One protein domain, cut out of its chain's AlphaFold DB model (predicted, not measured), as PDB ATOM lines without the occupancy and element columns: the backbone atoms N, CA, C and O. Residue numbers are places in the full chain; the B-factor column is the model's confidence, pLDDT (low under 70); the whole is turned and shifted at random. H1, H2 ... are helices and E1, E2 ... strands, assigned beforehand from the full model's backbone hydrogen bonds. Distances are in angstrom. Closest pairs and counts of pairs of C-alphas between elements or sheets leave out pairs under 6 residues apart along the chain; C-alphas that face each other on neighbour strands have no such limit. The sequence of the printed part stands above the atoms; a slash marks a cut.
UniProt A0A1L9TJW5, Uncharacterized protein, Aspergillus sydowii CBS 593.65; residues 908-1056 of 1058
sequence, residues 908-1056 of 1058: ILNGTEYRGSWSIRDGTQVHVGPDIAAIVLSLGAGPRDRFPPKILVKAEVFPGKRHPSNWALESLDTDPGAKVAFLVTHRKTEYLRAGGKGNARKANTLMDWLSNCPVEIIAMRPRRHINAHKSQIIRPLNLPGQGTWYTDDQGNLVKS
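What this domain is: This is residues 908 to 1056 of the 1058 residues of an uncharacterized protein of Aspergillus sydowii CBS 593.65 (UniProt A0A1L9TJW5). Two lobes sit one at each end of the long axis, with the helix H2 between them. The first lobe sets a strongly twisted sheet, E1 E5 E6 E7, close to a smaller one, E2 E3 E4, with E1 running on into E2; the second holds the sheet E8 E9 E10 with the short helices H3 and H4. The 149 printed residues have four named helices and ten named strands, in the order E1 E2 E3 E4 E5 H1 E6 E7 H2 H3 E8 H4 E9 E10. Each sheet is antiparallel in the order named; the class is mixed, with 73 residues, under half, in named elements. The whole is compact, with a radius of gyration of the C-alphas of 15.4 A, and spans 44 by 35 by 25 A.

How they stand to each other: E1 (residues 912 to 914) is an edge strand beside E5 (951 to 957), with N 914 to O 951 at 2.8 A. E6 (980 to 985) is next, with N 956 to O 981 at 2.8 A, and then E7 (989 to 992), its hairpin partner, with N 984 to O 990 at 2.9 A. E2 (917 to 919), E3 (923 to 928) and E4 (935 to 938) form a meander, each strand the antiparallel neighbour of the one before; N 917 to O 925 is 2.8 A and N 926 to O 937 is 2.9 A. The closest C-alphas of E4 and E7, Leu 937 and Leu 992, are 7.4 A apart. H1 (976 to 979) touches H2 (997 to 1010), C-alphas 977 and 1004 being 4.1 A apart. H2 only grazes the three sheets. H3 (1015 to 1020) only just touches H2, with 3 pairs of C-alphas within 8 A, the closest Asp 1008 and Ile 1018 at 6.6 A. E8 (1025 to 1028), E9 (1043 to 1047) and E10 (1053 to 1055) form the third sheet, with N 1026 to O 1045 at 2.8 A and N 1046 to O 1054 at 2.9 A; H3 is on it at a height of 8.9 A. H4 (1031 to 1034) only grazes this sheet. Every O i to N i+4 pair is within hydrogen-bond range in H2 and H3; H1 and H4 are too short for one.

Where its parts are: E1 begins at C-alpha 912, (-26.578, -3.791, 47.396). H2 is 20.2 A long, E5 19.5 A, E6 16.4 A and E3 15.9 A. E10 ends at C-alpha 1055, (-3.344, 3.956, 28.259).

The domain as a whole: The C-alphas farthest apart, Asp 945 and Gln 1050, are 44.8 A apart. The printed part has no cut. The links E4 to E5 and E5 to H1 are long. pLDDT is under 70 at residues 920 to 922, 940 to 944 and 946.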
ATOM      1  N   ILE A 908     -23.312  -7.409  45.322       85.50
ATOM      2  CA  ILE A 908     -24.002  -6.819  44.166       85.50
ATOM      3  C   ILE A 908     -24.872  -7.823  43.387       85.50
ATOM      4  O   ILE A 908     -25.837  -7.410  42.747       85.50
ATOM      5  N   LEU A 909     -24.584  -9.132  43.445       87.38
ATOM      6  CA  LEU A 909     -25.430 -10.166  42.824       87.38
ATOM      7  C   LEU A 909     -26.723 -10.415  43.617       87.38
ATOM      8  O   LEU A 909     -27.756 -10.753  43.037       87.38
ATOM      9  N   ASN A 910     -26.670 -10.201  44.932       85.19
ATOM     10  CA  ASN A 910     -27.805 -10.344  45.848       85.19
ATOM     11  C   ASN A 910     -28.586  -9.027  46.016       85.19
ATOM     12  O   ASN A 910     -29.719  -9.041  46.493       85.19
ATOM     13  N   GLY A 911     -28.014  -7.911  45.554       86.25
ATOM     14  CA  GLY A 911     -28.573  -6.566  45.641       86.25
ATOM     15  C   GLY A 911     -27.930  -5.771  46.776       86.25
ATOM     16  O   GLY A 911     -28.039  -6.143  47.941       86.25
ATOM     17  N   THR A 912     -27.304  -4.642  46.439       89.00
ATOM     18  CA  THR A 912     -26.578  -3.791  47.396       89.00
ATOM     19  C   THR A 912     -27.083  -2.356  47.331       89.00
ATOM     20  O   THR A 912     -27.341  -1.816  46.252       89.00
ATOM     21  N   GLU A 913     -27.240  -1.719  48.492       87.81
ATOM     22  CA  GLU A 913     -27.597  -0.305  48.579       87.81
ATOM     23  C   GLU A 913     -26.368   0.587  48.370       87.81
ATOM     24  O   GLU A 913     -25.436   0.583  49.176       87.81
ATOM     25  N   TYR A 914     -26.401   1.431  47.344       82.81
ATOM     26  CA  TYR A 914     -25.348   2.403  47.066       82.81
ATOM     27  C   TYR A 914     -25.826   3.833  47.319       82.81
ATOM     28  O   TYR A 914     -26.987   4.176  47.093       82.81
ATOM     29  N   ARG A 915     -24.909   4.701  47.756       81.25
ATOM     30  CA  ARG A 915     -25.145   6.150  47.799       81.25
ATOM     31  C   ARG A 915     -24.730   6.754  46.461       81.25
ATOM     32  O   ARG A 915     -23.583   6.599  46.053       81.25
ATOM     33  N   GLY A 916     -25.658   7.431  45.791       70.06
ATOM     34  CA  GLY A 916     -25.362   8.141  44.549       70.06
ATOM     35  C   GLY A 916     -24.703   9.499  44.798       70.06
ATOM     36  O   GLY A 916     -25.018  10.185  45.774       70.06
ATOM     37  N   SER A 917     -23.816   9.907  43.897       74.25
ATOM     38  CA  SER A 917     -23.344  11.287  43.773       74.25
ATOM     39  C   SER A 917     -24.180  12.013  42.721       74.25
ATOM     40  O   SER A 917     -24.422  11.478  41.640       74.25
ATOM     41  N   TRP A 918     -24.632  13.228  43.025       75.19
ATOM     42  CA  TRP A 918     -25.434  14.026  42.095       75.19
ATOM     43  C   TRP A 918     -24.561  15.067  41.389       75.19
ATOM     44  O   TRP A 918     -23.866  15.836  42.053       75.19
ATOM     45  N   SER A 919     -24.622  15.093  40.056       71.19
ATOM     46  CA  SER A 919     -23.950  16.071  39.195       71.19
ATOM     47  C   SER A 919     -24.979  16.857  38.384       71.19
ATOM     48  O   SER A 919     -25.929  16.284  37.852       71.19
ATOM     49  N   ILE A 920     -24.757  18.169  38.234       64.75
ATOM     50  CA  ILE A 920     -25.622  19.065  37.443       64.75
ATOM     51  C   ILE A 920     -25.656  18.641  35.960       64.75
ATOM     52  O   ILE A 920     -26.662  18.856  35.291       64.75
ATOM     53  N   ARG A 921     -24.575  18.031  35.445       66.31
ATOM     54  CA  ARG A 921     -24.450  17.645  34.027       66.31
ATOM     55  C   ARG A 921     -25.071  16.287  33.699       66.31
ATOM     56  O   ARG A 921     -25.731  16.163  32.676       66.31
ATOM     57  N   ASP A 922     -24.887  15.300  34.574       64.38
ATOM     58  CA  ASP A 922     -25.149  13.888  34.251       64.38
ATOM     59  C   ASP A 922     -26.240  13.243  35.127       64.38
ATOM     60  O   ASP A 922     -26.534  12.055  34.991       64.38
ATOM     61  N   GLY A 923     -26.845  14.015  36.038       77.94
ATOM     62  CA  GLY A 923     -27.846  13.530  36.985       77.94
ATOM     63  C   GLY A 923     -27.246  12.734  38.147       77.94
ATOM     64  O   GLY A 923     -26.132  13.004  38.607       77.94
ATOM     65  N   THR A 924     -28.007  11.768  38.670       81.06
ATOM     66  CA  THR A 924     -27.549  10.894  39.762       81.06
ATOM     67  C   THR A 924     -26.697   9.758  39.202       81.06
ATOM     68  O   THR A 924     -27.180   8.952  38.403       81.06
ATOM     69  N   GLN A 925     -25.447   9.679  39.657       84.25
ATOM     70  CA  GLN A 925     -24.495   8.630  39.309       84.25
ATOM     71  C   GLN A 925     -24.216   7.727  40.506       84.25
ATOM     72  O   GLN A 925     -24.098   8.192  41.640       84.25
ATOM     73  N   VAL A 926     -24.078   6.430  40.245       84.75
ATOM     74  CA  VAL A 926     -23.756   5.428  41.259       84.75
ATOM     75  C   VAL A 926     -22.532   4.639  40.813       84.75
ATOM     76  O   VAL A 926     -22.541   4.028  39.744       84.75
ATOM     77  N   HIS A 927     -21.487   4.642  41.636       85.81
ATOM     78  CA  HIS A 927     -20.309   3.804  41.430       85.81
ATOM     79  C   HIS A 927     -20.567   2.423  42.027       85.81
ATOM     80  O   HIS A 927     -20.870   2.321  43.216       85.81
ATOM     81  N   VAL A 928     -20.471   1.376  41.206       85.00
ATOM     82  CA  VAL A 928     -20.794   0.002  41.616       85.00
ATOM     83  C   VAL A 928     -19.704  -0.987  41.213       85.00
ATOM     84  O   VAL A 928     -18.929  -0.744  40.289       85.00
ATOM     85  N   GLY A 929     -19.669  -2.132  41.891       80.19
ATOM     86  CA  GLY A 929     -18.677  -3.173  41.630       80.19
ATOM     87  C   GLY A 929     -17.251  -2.774  42.046       80.19
ATOM     88  O   GLY A 929     -17.061  -1.821  42.804       80.19
ATOM     89  N   PRO A 930     -16.231  -3.518  41.591       85.12
ATOM     90  CA  PRO A 930     -14.859  -3.322  42.032       85.12
ATOM     91  C   PRO A 930     -14.223  -2.093  41.374       85.12
ATOM     92  O   PRO A 930     -14.453  -1.807  40.193       85.12
ATOM     93  N   ASP A 931     -13.326  -1.425  42.105       82.25
ATOM     94  CA  ASP A 931     -12.644  -0.207  41.643       82.25
ATOM     95  C   ASP A 931     -11.960  -0.375  40.280       82.25
ATOM     96  O   ASP A 931     -11.970   0.558  39.477       82.25
ATOM     97  N   ILE A 932     -11.420  -1.571  39.997       86.38
ATOM     98  CA  ILE A 932     -10.746  -1.915  38.735       86.38
ATOM     99  C   ILE A 932     -11.663  -1.786  37.508       86.38
ATOM    100  O   ILE A 932     -11.215  -1.365  36.439       86.38
ATOM    101  N   ALA A 933     -12.951  -2.107  37.661       86.25
ATOM    102  CA  ALA A 933     -13.936  -2.022  36.588       86.25
ATOM    103  C   ALA A 933     -14.506  -0.604  36.444       86.25
ATOM    104  O   ALA A 933     -14.937  -0.242  35.354       86.25
ATOM    105  N   ALA A 934     -14.493   0.206  37.510       88.06
ATOM    106  CA  ALA A 934     -14.984   1.588  37.517       88.06
ATOM    107  C   ALA A 934     -16.369   1.753  36.850       88.06
ATOM    108  O   ALA A 934     -16.564   2.636  35.999       88.06
ATOM    109  N   ILE A 935     -17.317   0.870  37.191       90.75
ATOM    110  CA  ILE A 935     -18.685   0.921  36.663       90.75
ATOM    111  C   ILE A 935     -19.386   2.135  37.265       90.75
ATOM    112  O   ILE A 935     -19.434   2.298  38.484       90.75
ATOM    113  N   VAL A 936     -19.947   2.968  36.392       89.62
ATOM    114  CA  VAL A 936     -20.765   4.119  36.773       89.62
ATOM    115  C   VAL A 936     -22.131   3.948  36.132       89.62
ATOM    116  O   VAL A 936     -22.238   3.810  34.914       89.62
ATOM    117  N   LEU A 937     -23.166   3.924  36.964       89.50
ATOM    118  CA  LEU A 937     -24.556   3.819  36.549       89.50
ATOM    119  C   LEU A 937     -25.215   5.197  36.613       89.50
ATOM    120  O   LEU A 937     -25.282   5.793  37.688       89.50
ATOM    121  N   SER A 938     -25.713   5.685  35.477       87.00
ATOM    122  CA  SER A 938     -26.435   6.958  35.381       87.00
ATOM    123  C   SER A 938     -27.942   6.717  35.389       87.00
ATOM    124  O   SER A 938     -28.452   5.967  34.561       87.00
ATOM    125  N   LEU A 939     -28.658   7.377  36.302       80.44
ATOM    126  CA  LEU A 939     -30.100   7.186  36.533       80.44
ATOM    127  C   LEU A 939     -30.984   8.250  35.852       80.44
ATOM    128  O   LEU A 939     -32.156   8.405  36.186       80.44
ATOM    129  N   GLY A 940     -30.416   8.991  34.896       68.94
ATOM    130  CA  GLY A 940     -31.097  10.039  34.135       68.94
ATOM    131  C   GLY A 940     -31.003  11.441  34.752       68.94
ATOM    132  O   GLY A 940     -30.677  11.622  35.929       68.94
ATOM    133  N   ALA A 941     -31.284  12.456  33.928       63.00
ATOM    134  CA  ALA A 941     -31.276  13.860  34.327       63.00
ATOM    135  C   ALA A 941     -32.545  14.204  35.126       63.00
ATOM    136  O   ALA A 941     -33.666  14.088  34.630       63.00
ATOM    137  N   GLY A 942     -32.375  14.636  36.374       66.50
ATOM    138  CA  GLY A 942     -33.477  15.050  37.238       66.50
ATOM    139  C   GLY A 942     -32.984  15.709  38.531       66.50
ATOM    140  O   GLY A 942     -31.827  15.509  38.924       66.50
ATOM    141  N   PRO A 943     -33.830  16.514  39.194       68.31
ATOM    142  CA  PRO A 943     -33.465  17.162  40.447       68.31
ATOM    143  C   PRO A 943     -33.258  16.119  41.564       68.31
ATOM    144  O   PRO A 943     -33.876  15.049  41.575       68.31
ATOM    145  N   ARG A 944     -32.304  16.400  42.464       69.31
ATOM    146  CA  ARG A 944     -31.785  15.462  43.483       69.31
ATOM    147  C   ARG A 944     -32.869  14.910  44.418       69.31
ATOM    148  O   ARG A 944     -32.756  13.784  44.886       69.31
ATOM    149  N   ASP A 945     -33.920  15.683  44.657       72.19
ATOM    150  CA  ASP A 945     -35.097  15.351  45.471       72.19
ATOM    151  C   ASP A 945     -35.943  14.188  44.909       72.19
ATOM    152  O   ASP A 945     -36.732  13.575  45.636       72.19
ATOM    153  N   ARG A 946     -35.763  13.825  43.631       69.44
ATOM    154  CA  ARG A 946     -36.445  12.676  43.011       69.44
ATOM    155  C   ARG A 946     -35.832  11.317  43.351       69.44
ATOM    156  O   ARG A 946     -36.498  10.301  43.136       69.44
ATOM    157  N   PHE A 947     -34.616  11.274  43.899       72.31
ATOM    158  CA  PHE A 947     -33.905  10.030  44.196       72.31
ATOM    159  C   PHE A 947     -33.752   9.810  45.709       72.31
ATOM    160  O   PHE A 947     -33.424  10.750  46.435       72.31
ATOM    161  N   PRO A 948     -33.988   8.584  46.216       76.38
ATOM    162  CA  PRO A 948     -33.735   8.263  47.616       76.38
ATOM    163  C   PRO A 948     -32.233   8.371  47.951       76.38
ATOM    164  O   PRO A 948     -31.386   8.228  47.066       76.38
ATOM    165  N   PRO A 949     -31.872   8.584  49.233       74.94
ATOM    166  CA  PRO A 949     -30.477   8.726  49.665       74.94
ATOM    167  C   PRO A 949     -29.635   7.458  49.456       74.94
ATOM    168  O   PRO A 949     -28.403   7.527  49.464       74.94
ATOM    169  N   LYS A 950     -30.290   6.310  49.276       82.62
ATOM    170  CA  LYS A 950     -29.681   5.039  48.905       82.62
ATOM    171  C   LYS A 950     -30.487   4.383  47.793       82.62
ATOM    172  O   LYS A 950     -31.711   4.494  47.773       82.62
ATOM    173  N   ILE A 951     -29.790   3.712  46.888       85.38
ATOM    174  CA  ILE A 951     -30.345   3.123  45.674       85.38
ATOM    175  C   ILE A 951     -29.930   1.659  45.635       85.38
ATOM    176  O   ILE A 951     -28.739   1.361  45.720       85.38
ATOM    177  N   LEU A 952     -30.901   0.756  45.531       89.31
ATOM    178  CA  LEU A 952     -30.635  -0.676  45.485       89.31
ATOM    179  C   LEU A 952     -30.233  -1.063  44.062       89.31
ATOM    180  O   LEU A 952     -31.007  -0.868  43.125       89.31
ATOM    181  N   VAL A 953     -29.035  -1.614  43.903       91.19
ATOM    182  CA  VAL A 953     -28.516  -2.088  42.617       91.19
ATOM    183  C   VAL A 953     -28.247  -3.580  42.710       91.19
ATOM    184  O   VAL A 953     -27.529  -4.028  43.603       91.19
ATOM    185  N   LYS A 954     -28.789  -4.335  41.756       93.31
ATOM    186  CA  LYS A 954     -28.541  -5.764  41.587       93.31
ATOM    187  C   LYS A 954     -27.958  -6.030  40.202       93.31
ATOM    188  O   LYS A 954     -28.521  -5.600  39.197       93.31
ATOM    189  N   ALA A 955     -26.835  -6.735  40.145       93.31
ATOM    190  CA  ALA A 955     -26.275  -7.241  38.900       93.31
ATOM    191  C   ALA A 955     -26.868  -8.623  38.591       93.31
ATOM    192  O   ALA A 955     -26.793  -9.535  39.412       93.31
ATOM    193  N   GLU A 956     -27.442  -8.788  37.402       92.94
ATOM    194  CA  GLU A 956     -27.987 -10.059  36.927       92.94
ATOM    195  C   GLU A 956     -27.128 -10.613  35.796       92.94
ATOM    196  O   GLU A 956     -26.847  -9.923  34.814       92.94
ATOM    197  N   VAL A 957     -26.704 -11.870  35.943       92.00
ATOM    198  CA  VAL A 957     -25.860 -12.570  34.971       92.00
ATOM    199  C   VAL A 957     -26.696 -13.620  34.249       92.00
ATOM    200  O   VAL A 957     -27.155 -14.590  34.850       92.00
ATOM    201  N   PHE A 958     -26.880 -13.443  32.943       89.31
ATOM    202  CA  PHE A 958     -27.642 -14.370  32.114       89.31
ATOM    203  C   PHE A 958     -26.812 -15.617  31.759       89.31
ATOM    204  O   PHE A 958     -25.669 -15.477  31.315       89.31
ATOM    205  N   PRO A 959     -27.366 -16.839  31.868       78.81
ATOM    206  CA  PRO A 959     -26.644 -18.065  31.521       78.81
ATOM    207  C   PRO A 959     -26.405 -18.234  30.009       78.81
ATOM    208  O   PRO A 959     -25.497 -18.963  29.610       78.81
ATOM    209  N   GLY A 960     -27.199 -17.567  29.162       79.06
ATOM    210  CA  GLY A 960     -27.064 -17.598  27.703       79.06
ATOM    211  C   GLY A 960     -25.920 -16.734  27.154       79.06
ATOM    212  O   GLY A 960     -25.020 -16.307  27.877       79.06
ATOM    213  N   LYS A 961     -25.945 -16.469  25.839       79.69
ATOM    214  CA  LYS A 961     -24.915 -15.649  25.169       79.69
ATOM    215  C   LYS A 961     -25.022 -14.156  25.510       79.69
ATOM    216  O   LYS A 961     -23.997 -13.515  25.698       79.69
ATOM    217  N   ARG A 962     -26.243 -13.624  25.646       91.88
ATOM    218  CA  ARG A 962     -26.507 -12.205  25.928       91.88
ATOM    219  C   ARG A 962     -27.746 -12.032  26.799       91.88
ATOM    220  O   ARG A 962     -28.749 -12.703  26.572       91.88
ATOM    221  N   HIS A 963     -27.687 -11.113  27.760       93.94
ATOM    222  CA  HIS A 963     -28.847 -10.729  28.559       93.94
ATOM    223  C   HIS A 963     -29.819  -9.873  27.714       93.94
ATOM    224  O   HIS A 963     -29.368  -8.913  27.083       93.94
ATOM    225  N   PRO A 964     -31.144 -10.132  27.706       90.69
ATOM    226  CA  PRO A 964     -32.114  -9.339  26.928       90.69
ATOM    227  C   PRO A 964     -32.098  -7.835  27.257       90.69
ATOM    228  O   PRO A 964     -32.277  -6.980  26.391       90.69
ATOM    229  N   SER A 965     -31.820  -7.517  28.522       94.12
ATOM    230  CA  SER A 965     -31.601  -6.157  29.040       94.12
ATOM    231  C   SER A 965     -30.122  -5.820  29.284       94.12
ATOM    232  O   SER A 965     -29.820  -5.122  30.245       94.12
ATOM    233  N   ASN A 966     -29.204  -6.358  28.473       93.62
ATOM    234  CA  ASN A 966     -27.755  -6.134  28.582       93.62
ATOM    235  C   ASN A 966     -27.409  -4.654  28.824       93.62
ATOM    236  O   ASN A 966     -27.857  -3.777  28.081       93.62
ATOM    237  N   TRP A 967     -26.581  -4.403  29.840       95.12
ATOM    238  CA  TRP A 967     -26.213  -3.048  30.230       95.12
ATOM    239  C   TRP A 967     -25.305  -2.382  29.194       95.12
ATOM    240  O   TRP A 967     -25.587  -1.268  28.764       95.12
ATOM    241  N   ALA A 968     -24.237  -3.051  28.761       94.50
ATOM    242  CA  ALA A 968     -23.251  -2.451  27.870       94.50
ATOM    243  C   ALA A 968     -23.583  -2.743  26.400       94.50
ATOM    244  O   ALA A 968     -23.250  -3.812  25.879       94.50
ATOM    245  N   LEU A 969     -24.234  -1.789  25.729       91.56
ATOM    246  CA  LEU A 969     -24.853  -1.976  24.409       91.56
ATOM    247  C   LEU A 969     -23.863  -2.357  23.298       91.56
ATOM    248  O   LEU A 969     -24.231  -3.086  22.386       91.56
ATOM    249  N   GLU A 970     -22.604  -1.929  23.405       92.06
ATOM    250  CA  GLU A 970     -21.537  -2.232  22.436       92.06
ATOM    251  C   GLU A 970     -20.730  -3.501  22.768       92.06
ATOM    252  O   GLU A 970     -19.695  -3.764  22.151       92.06
ATOM    253  N   SER A 971     -21.180  -4.295  23.743       91.50
ATOM    254  CA  SER A 971     -20.606  -5.622  23.992       91.50
ATOM    255  C   SER A 971     -20.930  -6.545  22.821       91.50
ATOM    256  O   SER A 971     -22.077  -6.574  22.371       91.50
ATOM    257  N   LEU A 972     -19.952  -7.306  22.340       90.62
ATOM    258  CA  LEU A 972     -20.115  -8.348  21.321       90.62
ATOM    259  C   LEU A 972     -20.773  -9.598  21.925       90.62
ATOM    260  O   LEU A 972     -20.746  -9.790  23.132       90.62
ATOM    261  N   ASP A 973     -21.335 -10.495  21.113       85.50
ATOM    262  CA  ASP A 973     -21.899 -11.758  21.640       85.50
ATOM    263  C   ASP A 973     -20.831 -12.685  22.250       85.50
ATOM    264  O   ASP A 973     -21.146 -13.609  23.000       85.50
ATOM    265  N   THR A 974     -19.563 -12.433  21.925       84.56
ATOM    266  CA  THR A 974     -18.383 -13.083  22.499       84.56
ATOM    267  C   THR A 974     -17.886 -12.405  23.779       84.56
ATOM    268  O   THR A 974     -17.076 -12.991  24.494       84.56
ATOM    269  N   ASP A 975     -18.351 -11.190  24.090       90.75
ATOM    270  CA  ASP A 975     -17.953 -10.449  25.288       90.75
ATOM    271  C   ASP A 975     -18.669 -11.034  26.521       90.75
ATOM    272  O   ASP A 975     -19.901 -11.113  26.535       90.75
ATOM    273  N   PRO A 976     -17.961 -11.404  27.608       92.06
ATOM    274  CA  PRO A 976     -18.630 -11.885  28.817       92.06
ATOM    275  C   PRO A 976     -19.547 -10.820  29.436       92.06
ATOM    276  O   PRO A 976     -20.580 -11.159  30.006       92.06
ATOM    277  N   GLY A 977     -19.216  -9.538  29.262       91.06
ATOM    278  CA  GLY A 977     -20.026  -8.392  29.660       91.06
ATOM    279  C   GLY A 977     -21.376  -8.298  28.944       91.06
ATOM    280  O   GLY A 977     -22.279  -7.664  29.475       91.06
ATOM    281  N   ALA A 978     -21.585  -8.986  27.812       92.75
ATOM    282  CA  ALA A 978     -22.903  -9.052  27.169       92.75
ATOM    283  C   ALA A 978     -23.945  -9.811  28.011       92.75
ATOM    284  O   ALA A 978     -25.151  -9.721  27.758       92.75
ATOM    285  N   LYS A 979     -23.491 -10.576  29.012       94.12
ATOM    286  CA  LYS A 979     -24.338 -11.373  29.903       94.12
ATOM    287  C   LYS A 979     -24.816 -10.610  31.131       94.12
ATOM    288  O   LYS A 979     -25.674 -11.142  31.827       94.12
ATOM    289  N   VAL A 980     -24.283  -9.417  31.414       94.31
ATOM    290  CA  VAL A 980     -24.632  -8.672  32.630       94.31
ATOM    291  C   VAL A 980     -25.635  -7.555  32.353       94.31
ATOM    292  O   VAL A 980     -25.521  -6.790  31.392       94.31
ATOM    293  N   ALA A 981     -26.625  -7.448  33.229       95.25
ATOM    294  CA  ALA A 981     -27.535  -6.318  33.310       95.25
ATOM    295  C   ALA A 981     -27.566  -5.783  34.742       95.25
ATOM    296  O   ALA A 981     -27.388  -6.540  35.695       95.25
ATOM    297  N   PHE A 982     -27.804  -4.483  34.901       94.94
ATOM    298  CA  PHE A 982     -28.013  -3.882  36.216       94.94
ATOM    299  C   PHE A 982     -29.482  -3.530  36.380       94.94
ATOM    300  O   PHE A 982     -30.012  -2.696  35.642       94.94
ATOM    301  N   LEU A 983     -30.111  -4.175  37.354       93.25
ATOM    302  CA  LEU A 983     -31.452  -3.880  37.816       93.25
ATOM    303  C   LEU A 983     -31.348  -2.885  38.969       93.25
ATOM    304  O   LEU A 983     -30.740  -3.181  40.000       93.25
ATOM    305  N   VAL A 984     -31.920  -1.699  38.791       91.44
ATOM    306  CA  VAL A 984     -31.902  -0.659  39.818       91.44
ATOM    307  C   VAL A 984     -33.301  -0.446  40.359       91.44
ATOM    308  O   VAL A 984     -34.240  -0.225  39.599       91.44
ATOM    309  N   THR A 985     -33.424  -0.488  41.684       87.88
ATOM    310  CA  THR A 985     -34.665  -0.234  42.410       87.88
ATOM    311  C   THR A 985     -34.505   1.025  43.250       87.88
ATOM    312  O   THR A 985     -33.700   1.097  44.178       87.88
ATOM    313  N   HIS A 986     -35.301   2.032  42.907       80.25
ATOM    314  CA  HIS A 986     -35.472   3.239  43.709       80.25
ATOM    315  C   HIS A 986     -36.968   3.436  44.006       80.25
ATOM    316  O   HIS A 986     -37.480   2.868  44.961       80.25
ATOM    317  N   ARG A 987     -37.694   4.183  43.167       74.31
ATOM    318  CA  ARG A 987     -39.165   4.308  43.189       74.31
ATOM    319  C   ARG A 987     -39.842   3.369  42.188       74.31
ATOM    320  O   ARG A 987     -40.991   2.993  42.375       74.31
ATOM    321  N   LYS A 988     -39.120   3.015  41.125       81.56
ATOM    322  CA  LYS A 988     -39.464   2.000  40.132       81.56
ATOM    323  C   LYS A 988     -38.239   1.104  39.963       81.56
ATOM    324  O   LYS A 988     -37.116   1.541  40.218       81.56
ATOM    325  N   THR A 989     -38.475  -0.141  39.579       89.62
ATOM    326  CA  THR A 989     -37.423  -1.086  39.216       89.62
ATOM    327  C   THR A 989     -37.239  -1.060  37.703       89.62
ATOM    328  O   THR A 989     -38.197  -1.285  36.961       89.62
ATOM    329  N   GLU A 990     -36.030  -0.762  37.238       91.75
ATOM    330  CA  GLU A 990     -35.716  -0.699  35.809       91.75
ATOM    331  C   GLU A 990     -34.298  -1.179  35.491       91.75
ATOM    332  O   GLU A 990     -33.407  -1.169  36.343       91.75
ATOM    333  N   TYR A 991     -34.100  -1.618  34.246       93.31
ATOM    334  CA  TYR A 991     -32.789  -2.001  33.736       93.31
ATOM    335  C   TYR A 991     -32.102  -0.811  33.093       93.31
ATOM    336  O   TYR A 991     -32.648  -0.184  32.182       93.31
ATOM    337  N   LEU A 992     -30.867  -0.558  33.509       91.31
ATOM    338  CA  LEU A 992     -30.059   0.495  32.912       91.31
ATOM    339  C   LEU A 992     -29.324   0.004  31.673       91.31
ATOM    340  O   LEU A 992     -28.945  -1.164  31.566       91.31
ATOM    341  N   ARG A 993     -29.081   0.932  30.749       91.56
ATOM    342  CA  ARG A 993     -28.339   0.701  29.509       91.56
ATOM    343  C   ARG A 993     -27.315   1.812  29.318       91.56
ATOM    344  O   ARG A 993     -27.616   2.979  29.551       91.56
ATOM    345  N   ALA A 994     -26.122   1.444  28.879       89.44
ATOM    346  CA  ALA A 994     -25.016   2.347  28.625       89.44
ATOM    347  C   ALA A 994     -24.397   2.055  27.251       89.44
ATOM    348  O   ALA A 994     -24.073   0.909  26.922       89.44
ATOM    349  N   GLY A 995     -24.243   3.107  26.445       85.00
ATOM    350  CA  GLY A 995     -23.501   3.073  25.182       85.00
ATOM    351  C   GLY A 995     -22.001   3.298  25.391       85.00
ATOM    352  O   GLY A 995     -21.573   3.699  26.473       85.00
ATOM    353  N   GLY A 996     -21.200   3.059  24.356       87.94
ATOM    354  CA  GLY A 996     -19.760   3.293  24.344       87.94
ATOM    355  C   GLY A 996     -18.922   2.039  24.588       87.94
ATOM    356  O   GLY A 996     -19.106   1.322  25.578       87.94
ATOM    357  N   LYS A 997     -17.905   1.842  23.738       86.88
ATOM    358  CA  LYS A 997     -16.877   0.791  23.875       86.88
ATOM    359  C   LYS A 997     -16.274   0.724  25.279       86.88
ATOM    360  O   LYS A 997     -16.009  -0.363  25.780       86.88
ATOM    361  N   GLY A 998     -16.103   1.866  25.950       89.75
ATOM    362  CA  GLY A 998     -15.617   1.920  27.332       89.75
ATOM    363  C   GLY A 998     -16.492   1.123  28.305       89.75
ATOM    364  O   GLY A 998     -15.965   0.348  29.095       89.75
ATOM    365  N   ASN A 999     -17.819   1.230  28.209       93.06
ATOM    366  CA  ASN A 999     -18.735   0.513  29.100       93.06
ATOM    367  C   ASN A 999     -18.776  -0.993  28.807       93.06
ATOM    368  O   ASN A 999     -18.853  -1.780  29.749       93.06
ATOM    369  N   ALA A1000     -18.606  -1.408  27.546       92.06
ATOM    370  CA  ALA A1000     -18.402  -2.821  27.196       92.06
ATOM    371  C   ALA A1000     -17.142  -3.389  27.862       92.06
ATOM    372  O   ALA A1000     -17.188  -4.432  28.514       92.06
ATOM    373  N   ARG A1001     -16.032  -2.642  27.808       94.38
ATOM    374  CA  ARG A1001     -14.775  -3.031  28.460       94.38
ATOM    375  C   ARG A1001     -14.892  -3.114  29.983       94.38
ATOM    376  O   ARG A1001     -14.332  -4.023  30.591       94.38
ATOM    377  N   LYS A1002     -15.648  -2.205  30.603       95.12
ATOM    378  CA  LYS A1002     -15.923  -2.228  32.048       95.12
ATOM    379  C   LYS A1002     -16.802  -3.413  32.454       95.12
ATOM    380  O   LYS A1002     -16.474  -4.099  33.420       95.12
ATOM    381  N   ALA A1003     -17.871  -3.691  31.704       93.88
ATOM    382  CA  ALA A1003     -18.752  -4.843  31.934       93.88
ATOM    383  C   ALA A1003     -17.981  -6.166  31.849       93.88
ATOM    384  O   ALA A1003     -18.133  -7.055  32.684       93.88
ATOM    385  N   ASN A1004     -17.097  -6.259  30.863       95.19
ATOM    386  CA  ASN A1004     -16.194  -7.376  30.684       95.19
ATOM    387  C   ASN A1004     -15.233  -7.572  31.875       95.19
ATOM    388  O   ASN A1004     -15.091  -8.690  32.371       95.19
ATOM    389  N   THR A1005     -14.614  -6.494  32.372       94.44
ATOM    390  CA  THR A1005     -13.757  -6.531  33.572       94.44
ATOM    391  C   THR A1005     -14.529  -6.972  34.810       94.44
ATOM    392  O   THR A1005     -14.023  -7.775  35.591       94.44
ATOM    393  N   LEU A1006     -15.760  -6.483  34.990       93.25
ATOM    394  CA  LEU A1006     -16.619  -6.903  36.096       93.25
ATOM    395  C   LEU A1006     -16.895  -8.410  36.049       93.25
ATOM    396  O   LEU A1006     -16.781  -9.080  37.069       93.25
ATOM    397  N   MET A1007     -17.221  -8.951  34.875       92.62
ATOM    398  CA  MET A1007     -17.517 -10.376  34.713       92.62
ATOM    399  C   MET A1007     -16.312 -11.273  34.998       92.62
ATOM    400  O   MET A1007     -16.454 -12.313  35.647       92.62
ATOM    401  N   ASP A1008     -15.121 -10.864  34.569       90.69
ATOM    402  CA  ASP A1008     -13.902 -11.599  34.898       90.69
ATOM    403  C   ASP A1008     -13.566 -11.489  36.393       90.69
ATOM    404  O   ASP A1008     -13.166 -12.477  37.010       90.69
ATOM    405  N   TRP A1009     -13.796 -10.326  37.006       88.75
ATOM    406  CA  TRP A1009     -13.610 -10.146  38.445       88.75
ATOM    407  C   TRP A1009     -14.563 -11.022  39.273       88.75
ATOM    408  O   TRP A1009     -14.103 -11.681  40.211       88.75
ATOM    409  N   LEU A1010     -15.844 -11.092  38.889       85.50
ATOM    410  CA  LEU A1010     -16.856 -11.971  39.497       85.50
ATOM    411  C   LEU A1010     -16.518 -13.459  39.311       85.50
ATOM    412  O   LEU A1010     -16.885 -14.284  40.139       85.50
ATOM    413  N   SER A1011     -15.782 -13.804  38.251       82.12
ATOM    414  CA  SER A1011     -15.317 -15.171  37.963       82.12
ATOM    415  C   SER A1011     -13.997 -15.527  38.666       82.12
ATOM    416  O   SER A1011     -13.330 -16.484  38.282       82.12
ATOM    417  N   ASN A1012     -13.592 -14.738  39.665       81.75
ATOM    418  CA  ASN A1012     -12.334 -14.873  40.399       81.75
ATOM    419  C   ASN A1012     -11.059 -14.786  39.526       81.75
ATOM    420  O   ASN A1012     -10.012 -15.323  39.880       81.75
ATOM    421  N   CYS A1013     -11.113 -14.096  38.381       79.19
ATOM    422  CA  CYS A1013      -9.954 -13.951  37.499       79.19
ATOM    423  C   CYS A1013      -8.886 -13.028  38.140       79.19
ATOM    424  O   CYS A1013      -9.268 -12.004  38.729       79.19
ATOM    425  N   PRO A1014      -7.581 -13.373  38.089       82.94
ATOM    426  CA  PRO A1014      -6.486 -12.493  38.516       82.94
ATOM    427  C   PRO A1014      -6.363 -11.245  37.634       82.94
ATOM    428  O   PRO A1014      -6.719 -11.276  36.456       82.94
ATOM    429  N   VAL A1015      -5.845 -10.145  38.189       83.25
ATOM    430  CA  VAL A1015      -5.768  -8.845  37.496       83.25
ATOM    431  C   VAL A1015      -4.885  -8.894  36.246       83.25
ATOM    432  O   VAL A1015      -5.211  -8.271  35.241       83.25
ATOM    433  N   GLU A1016      -3.828  -9.696  36.283       85.69
ATOM    434  CA  GLU A1016      -2.881  -9.963  35.201       85.69
ATOM    435  C   GLU A1016      -3.591 -10.621  34.019       85.69
ATOM    436  O   GLU A1016      -3.457 -10.189  32.879       85.69
ATOM    437  N   ILE A1017      -4.445 -11.607  34.301       81.44
ATOM    438  CA  ILE A1017      -5.219 -12.305  33.272       81.44
ATOM    439  C   ILE A1017      -6.322 -11.404  32.712       81.44
ATOM    440  O   ILE A1017      -6.571 -11.419  31.506       81.44
ATOM    441  N   ILE A1018      -6.959 -10.582  33.553       86.50
ATOM    442  CA  ILE A1018      -7.900  -9.553  33.088       86.50
ATOM    443  C   ILE A1018      -7.185  -8.592  32.126       86.50
ATOM    444  O   ILE A1018      -7.742  -8.240  31.093       86.50
ATOM    445  N   ALA A1019      -5.940  -8.213  32.412       86.88
ATOM    446  CA  ALA A1019      -5.170  -7.288  31.586       86.88
ATOM    447  C   ALA A1019      -4.624  -7.869  30.276       86.88
ATOM    448  O   ALA A1019      -4.167  -7.103  29.437       86.88
ATOM    449  N   MET A1020      -4.677  -9.189  30.090       83.81
ATOM    450  CA  MET A1020      -4.285  -9.856  28.841       83.81
ATOM    451  C   MET A1020      -5.480 -10.164  27.934       83.81
ATOM    452  O   MET A1020      -5.314 -10.505  26.764       83.81
ATOM    453  N   ARG A1021      -6.707 -10.096  28.462       88.69
ATOM    454  CA  ARG A1021      -7.913 -10.392  27.686       88.69
ATOM    455  C   ARG A1021      -8.303  -9.183  26.848       88.69
ATOM    456  O   ARG A1021      -8.259  -8.069  27.366       88.69
ATOM    457  N   PRO A1022      -8.758  -9.372  25.600       91.81
ATOM    458  CA  PRO A1022      -9.207  -8.265  24.771       91.81
ATOM    459  C   PRO A1022     -10.399  -7.550  25.409       91.81
ATOM    460  O   PRO A1022     -11.226  -8.153  26.104       91.81
ATOM    461  N   ARG A1023     -10.503  -6.246  25.151       93.12
ATOM    462  CA  ARG A1023     -11.647  -5.412  25.539       93.12
ATOM    463  C   ARG A1023     -11.923  -5.413  27.047       93.12
ATOM    464  O   ARG A1023     -13.044  -5.704  27.469       93.12
ATOM    465  N   ARG A1024     -10.935  -5.060  27.868       96.06
ATOM    466  CA  ARG A1024     -11.029  -4.893  29.329       96.06
ATOM    467  C   ARG A1024     -10.684  -3.488  29.748       96.06
ATOM    468  O   ARG A1024      -9.845  -2.839  29.144       96.06
ATOM    469  N   HIS A1025     -11.380  -2.998  30.760       94.44
ATOM    470  CA  HIS A1025     -11.073  -1.735  31.410       94.44
ATOM    471  C   HIS A1025     -10.248  -2.000  32.664       94.44
ATOM    472  O   HIS A1025     -10.569  -2.909  33.428       94.44
ATOM    473  N   ILE A1026      -9.224  -1.191  32.902       93.50
ATOM    474  CA  ILE A1026      -8.347  -1.325  34.057       93.50
ATOM    475  C   ILE A1026      -8.163   0.043  34.688       93.50
ATOM    476  O   ILE A1026      -7.473   0.919  34.168       93.50
ATOM    477  N   ASN A1027      -8.780   0.214  35.847       91.44
ATOM    478  CA  ASN A1027      -8.598   1.406  36.646       91.44
ATOM    479  C   ASN A1027      -7.403   1.243  37.600       91.44
ATOM    480  O   ASN A1027      -7.524   0.636  38.665       91.44
ATOM    481  N   ALA A1028      -6.238   1.766  37.227       88.62
ATOM    482  CA  ALA A1028      -4.984   1.552  37.941       88.62
ATOM    483  C   ALA A1028      -4.619   2.728  38.864       88.62
ATOM    484  O   ALA A1028      -3.523   3.267  38.783       88.62
ATOM    485  N   HIS A1029      -5.516   3.147  39.763       83.06
ATOM    486  CA  HIS A1029      -5.208   4.193  40.760       83.06
ATOM    487  C   HIS A1029      -4.577   3.660  42.053       83.06
ATOM    488  O   HIS A1029      -4.051   4.428  42.856       83.06
ATOM    489  N   LYS A1030      -4.603   2.340  42.265       79.62
ATOM    490  CA  LYS A1030      -4.042   1.687  43.453       79.62
ATOM    491  C   LYS A1030      -2.760   0.939  43.090       79.62
ATOM    492  O   LYS A1030      -2.721   0.237  42.082       79.62
ATOM    493  N   SER A1031      -1.741   1.017  43.951       71.62
ATOM    494  CA  SER A1031      -0.454   0.304  43.792       71.62
ATOM    495  C   SER A1031      -0.624  -1.208  43.589       71.62
ATOM    496  O   SER A1031       0.176  -1.841  42.914       71.62
ATOM    497  N   GLN A1032      -1.716  -1.746  44.123       74.94
ATOM    498  CA  GLN A1032      -2.177  -3.132  44.028       74.94
ATOM    499  C   GLN A1032      -2.490  -3.581  42.592       74.94
ATOM    500  O   GLN A1032      -2.398  -4.761  42.298       74.94
ATOM    501  N   ILE A1033      -2.886  -2.654  41.715       80.12
ATOM    502  CA  ILE A1033      -3.178  -2.912  40.293       80.12
ATOM    503  C   ILE A1033      -1.974  -2.503  39.437       80.12
ATOM    504  O   ILE A1033      -1.666  -3.148  38.444       80.12
ATOM    505  N   ILE A1034      -1.252  -1.456  39.849       78.62
ATOM    506  CA  ILE A1034      -0.079  -0.933  39.133       78.62
ATOM    507  C   ILE A1034       1.095  -1.917  39.176       78.62
ATOM    508  O   ILE A1034       1.727  -2.135  38.148       78.62
ATOM    509  N   ARG A1035       1.389  -2.507  40.346       74.19
ATOM    510  CA  ARG A1035       2.548  -3.396  40.534       74.19
ATOM    511  C   ARG A1035       2.438  -4.698  39.736       74.19
ATOM    512  O   ARG A1035       3.395  -4.993  39.029       74.19
ATOM    513  N   PRO A1036       1.317  -5.446  39.777       77.38
ATOM    514  CA  PRO A1036       1.243  -6.713  39.051       77.38
ATOM    515  C   PRO A1036       1.174  -6.535  37.532       77.38
ATOM    516  O   PRO A1036       1.622  -7.396  36.788       77.38
ATOM    517  N   LEU A1037       0.651  -5.396  37.067       79.06
ATOM    518  CA  LEU A1037       0.563  -5.063  35.643       79.06
ATOM    519  C   LEU A1037       1.764  -4.263  35.118       79.06
ATOM    520  O   LEU A1037       1.768  -3.876  33.953       79.06
ATOM    521  N   ASN A1038       2.750  -3.980  35.975       82.44
ATOM    522  CA  ASN A1038       3.933  -3.175  35.666       82.44
ATOM    523  C   ASN A1038       3.615  -1.844  34.945       82.44
ATOM    524  O   ASN A1038       4.244  -1.480  33.951       82.44
ATOM    525  N   LEU A1039       2.596  -1.116  35.419       81.50
ATOM    526  CA  LEU A1039       2.137   0.108  34.752       81.50
ATOM    527  C   LEU A1039       3.030   1.307  35.105       81.50
ATOM    528  O   LEU A1039       3.382   1.477  36.273       81.50
ATOM    529  N   PRO A1040       3.322   2.216  34.151       78.81
ATOM    530  CA  PRO A1040       4.223   3.358  34.351       78.81
ATOM    531  C   PRO A1040       3.686   4.439  35.309       78.81
ATOM    532  O   PRO A1040       4.337   5.457  35.526       78.81
ATOM    533  N   GLY A1041       2.486   4.265  35.867       82.44
ATOM    534  CA  GLY A1041       1.906   5.172  36.851       82.44
ATOM    535  C   GLY A1041       0.401   4.995  37.003       82.44
ATOM    536  O   GLY A1041      -0.220   4.152  36.351       82.44
ATOM    537  N   GLN A1042      -0.189   5.825  37.865       89.00
ATOM    538  CA  GLN A1042      -1.635   5.851  38.055       89.00
ATOM    539  C   GLN A1042      -2.356   6.289  36.776       89.00
ATOM    540  O   GLN A1042      -1.896   7.183  36.061       89.00
ATOM    541  N   GLY A1043      -3.507   5.681  36.502       88.19
ATOM    542  CA  GLY A1043      -4.376   6.104  35.409       88.19
ATOM    543  C   GLY A1043      -5.368   5.042  34.961       88.19
ATOM    544  O   GLY A1043      -5.413   3.935  35.499       88.19
ATOM    545  N   THR A1044      -6.141   5.395  33.938       89.69
ATOM    546  CA  THR A1044      -7.096   4.498  33.290       89.69
ATOM    547  C   THR A1044      -6.454   3.844  32.078       89.69
ATOM    548  O   THR A1044      -5.934   4.519  31.189       89.69
ATOM    549  N   TRP A1045      -6.527   2.525  32.029       93.75
ATOM    550  CA  TRP A1045      -6.002   1.698  30.955       93.75
ATOM    551  C   TRP A1045      -7.118   0.833  30.391       93.75
ATOM    552  O   TRP A1045      -8.143   0.602  31.037       93.75
ATOM    553  N   TYR A1046      -6.932   0.348  29.175       93.75
ATOM    554  CA  TYR A1046      -7.819  -0.643  28.601       93.75
ATOM    555  C   TYR A1046      -7.068  -1.570  27.660       93.75
ATOM    556  O   TYR A1046      -6.070  -1.169  27.078       93.75
ATOM    557  N   THR A1047      -7.566  -2.783  27.460       93.12
ATOM    558  CA  THR A1047      -7.086  -3.648  26.384       93.12
ATOM    559  C   THR A1047      -7.906  -3.438  25.115       93.12
ATOM    560  O   THR A1047      -9.140  -3.303  25.166       93.12
ATOM    561  N   ASP A1048      -7.228  -3.338  23.976       89.56
ATOM    562  CA  ASP A1048      -7.865  -3.246  22.660       89.56
ATOM    563  C   ASP A1048      -8.497  -4.589  22.230       89.56
ATOM    564  O   ASP A1048      -8.638  -5.517  23.034       89.56
ATOM    565  N   ASP A1049      -8.963  -4.681  20.982       85.38
ATOM    566  CA  ASP A1049      -9.594  -5.902  20.461       85.38
ATOM    567  C   ASP A1049      -8.579  -7.051  20.275       85.38
ATOM    568  O   ASP A1049      -8.977  -8.209  20.178       85.38
ATOM    569  N   GLN A1050      -7.280  -6.741  20.283       81.75
ATOM    570  CA  GLN A1050      -6.159  -7.670  20.163       81.75
ATOM    571  C   GLN A1050      -5.572  -8.065  21.529       81.75
ATOM    572  O   GLN A1050      -4.719  -8.947  21.590       81.75
ATOM    573  N   GLY A1051      -6.038  -7.460  22.627       82.06
ATOM    574  CA  GLY A1051      -5.530  -7.725  23.976       82.06
ATOM    575  C   GLY A1051      -4.336  -6.860  24.378       82.06
ATOM    576  O   GLY A1051      -3.817  -7.040  25.476       82.06
ATOM    577  N   ASN A1052      -3.923  -5.892  23.555       87.12
ATOM    578  CA  ASN A1052      -2.825  -4.995  23.902       87.12
ATOM    579  C   ASN A1052      -3.296  -3.956  24.910       87.12
ATOM    580  O   ASN A1052      -4.343  -3.329  24.727       87.12
ATOM    581  N   LEU A1053      -2.503  -3.740  25.956       89.00
ATOM    582  CA  LEU A1053      -2.821  -2.775  26.995       89.00
ATOM    583  C   LEU A1053      -2.463  -1.348  26.559       89.00
ATOM    584  O   LEU A1053      -1.301  -1.004  26.362       89.00
ATOM    585  N   VAL A1054      -3.476  -0.497  26.452       91.12
ATOM    586  CA  VAL A1054      -3.386   0.884  25.980       91.12
ATOM    587  C   VAL A1054      -3.778   1.834  27.108       91.12
ATOM    588  O   VAL A1054      -4.806   1.660  27.771       91.12
ATOM    589  N   LYS A1055      -2.973   2.878  27.335       90.19
ATOM    590  CA  LYS A1055      -3.344   3.956  28.259       90.19
ATOM    591  C   LYS A1055      -4.496   4.739  27.643       90.19
ATOM    592  O   LYS A1055      -4.382   5.216  26.516       90.19
ATOM    593  N   SER A1056      -5.601   4.892  28.368       80.69
ATOM    594  CA  SER A1056      -6.669   5.770  27.902       80.69
ATOM    595  C   SER A1056      -6.141   7.202  27.912       80.69
ATOM    596  O   SER A1056      -5.718   7.692  28.961       80.69
TER     597      SER A1056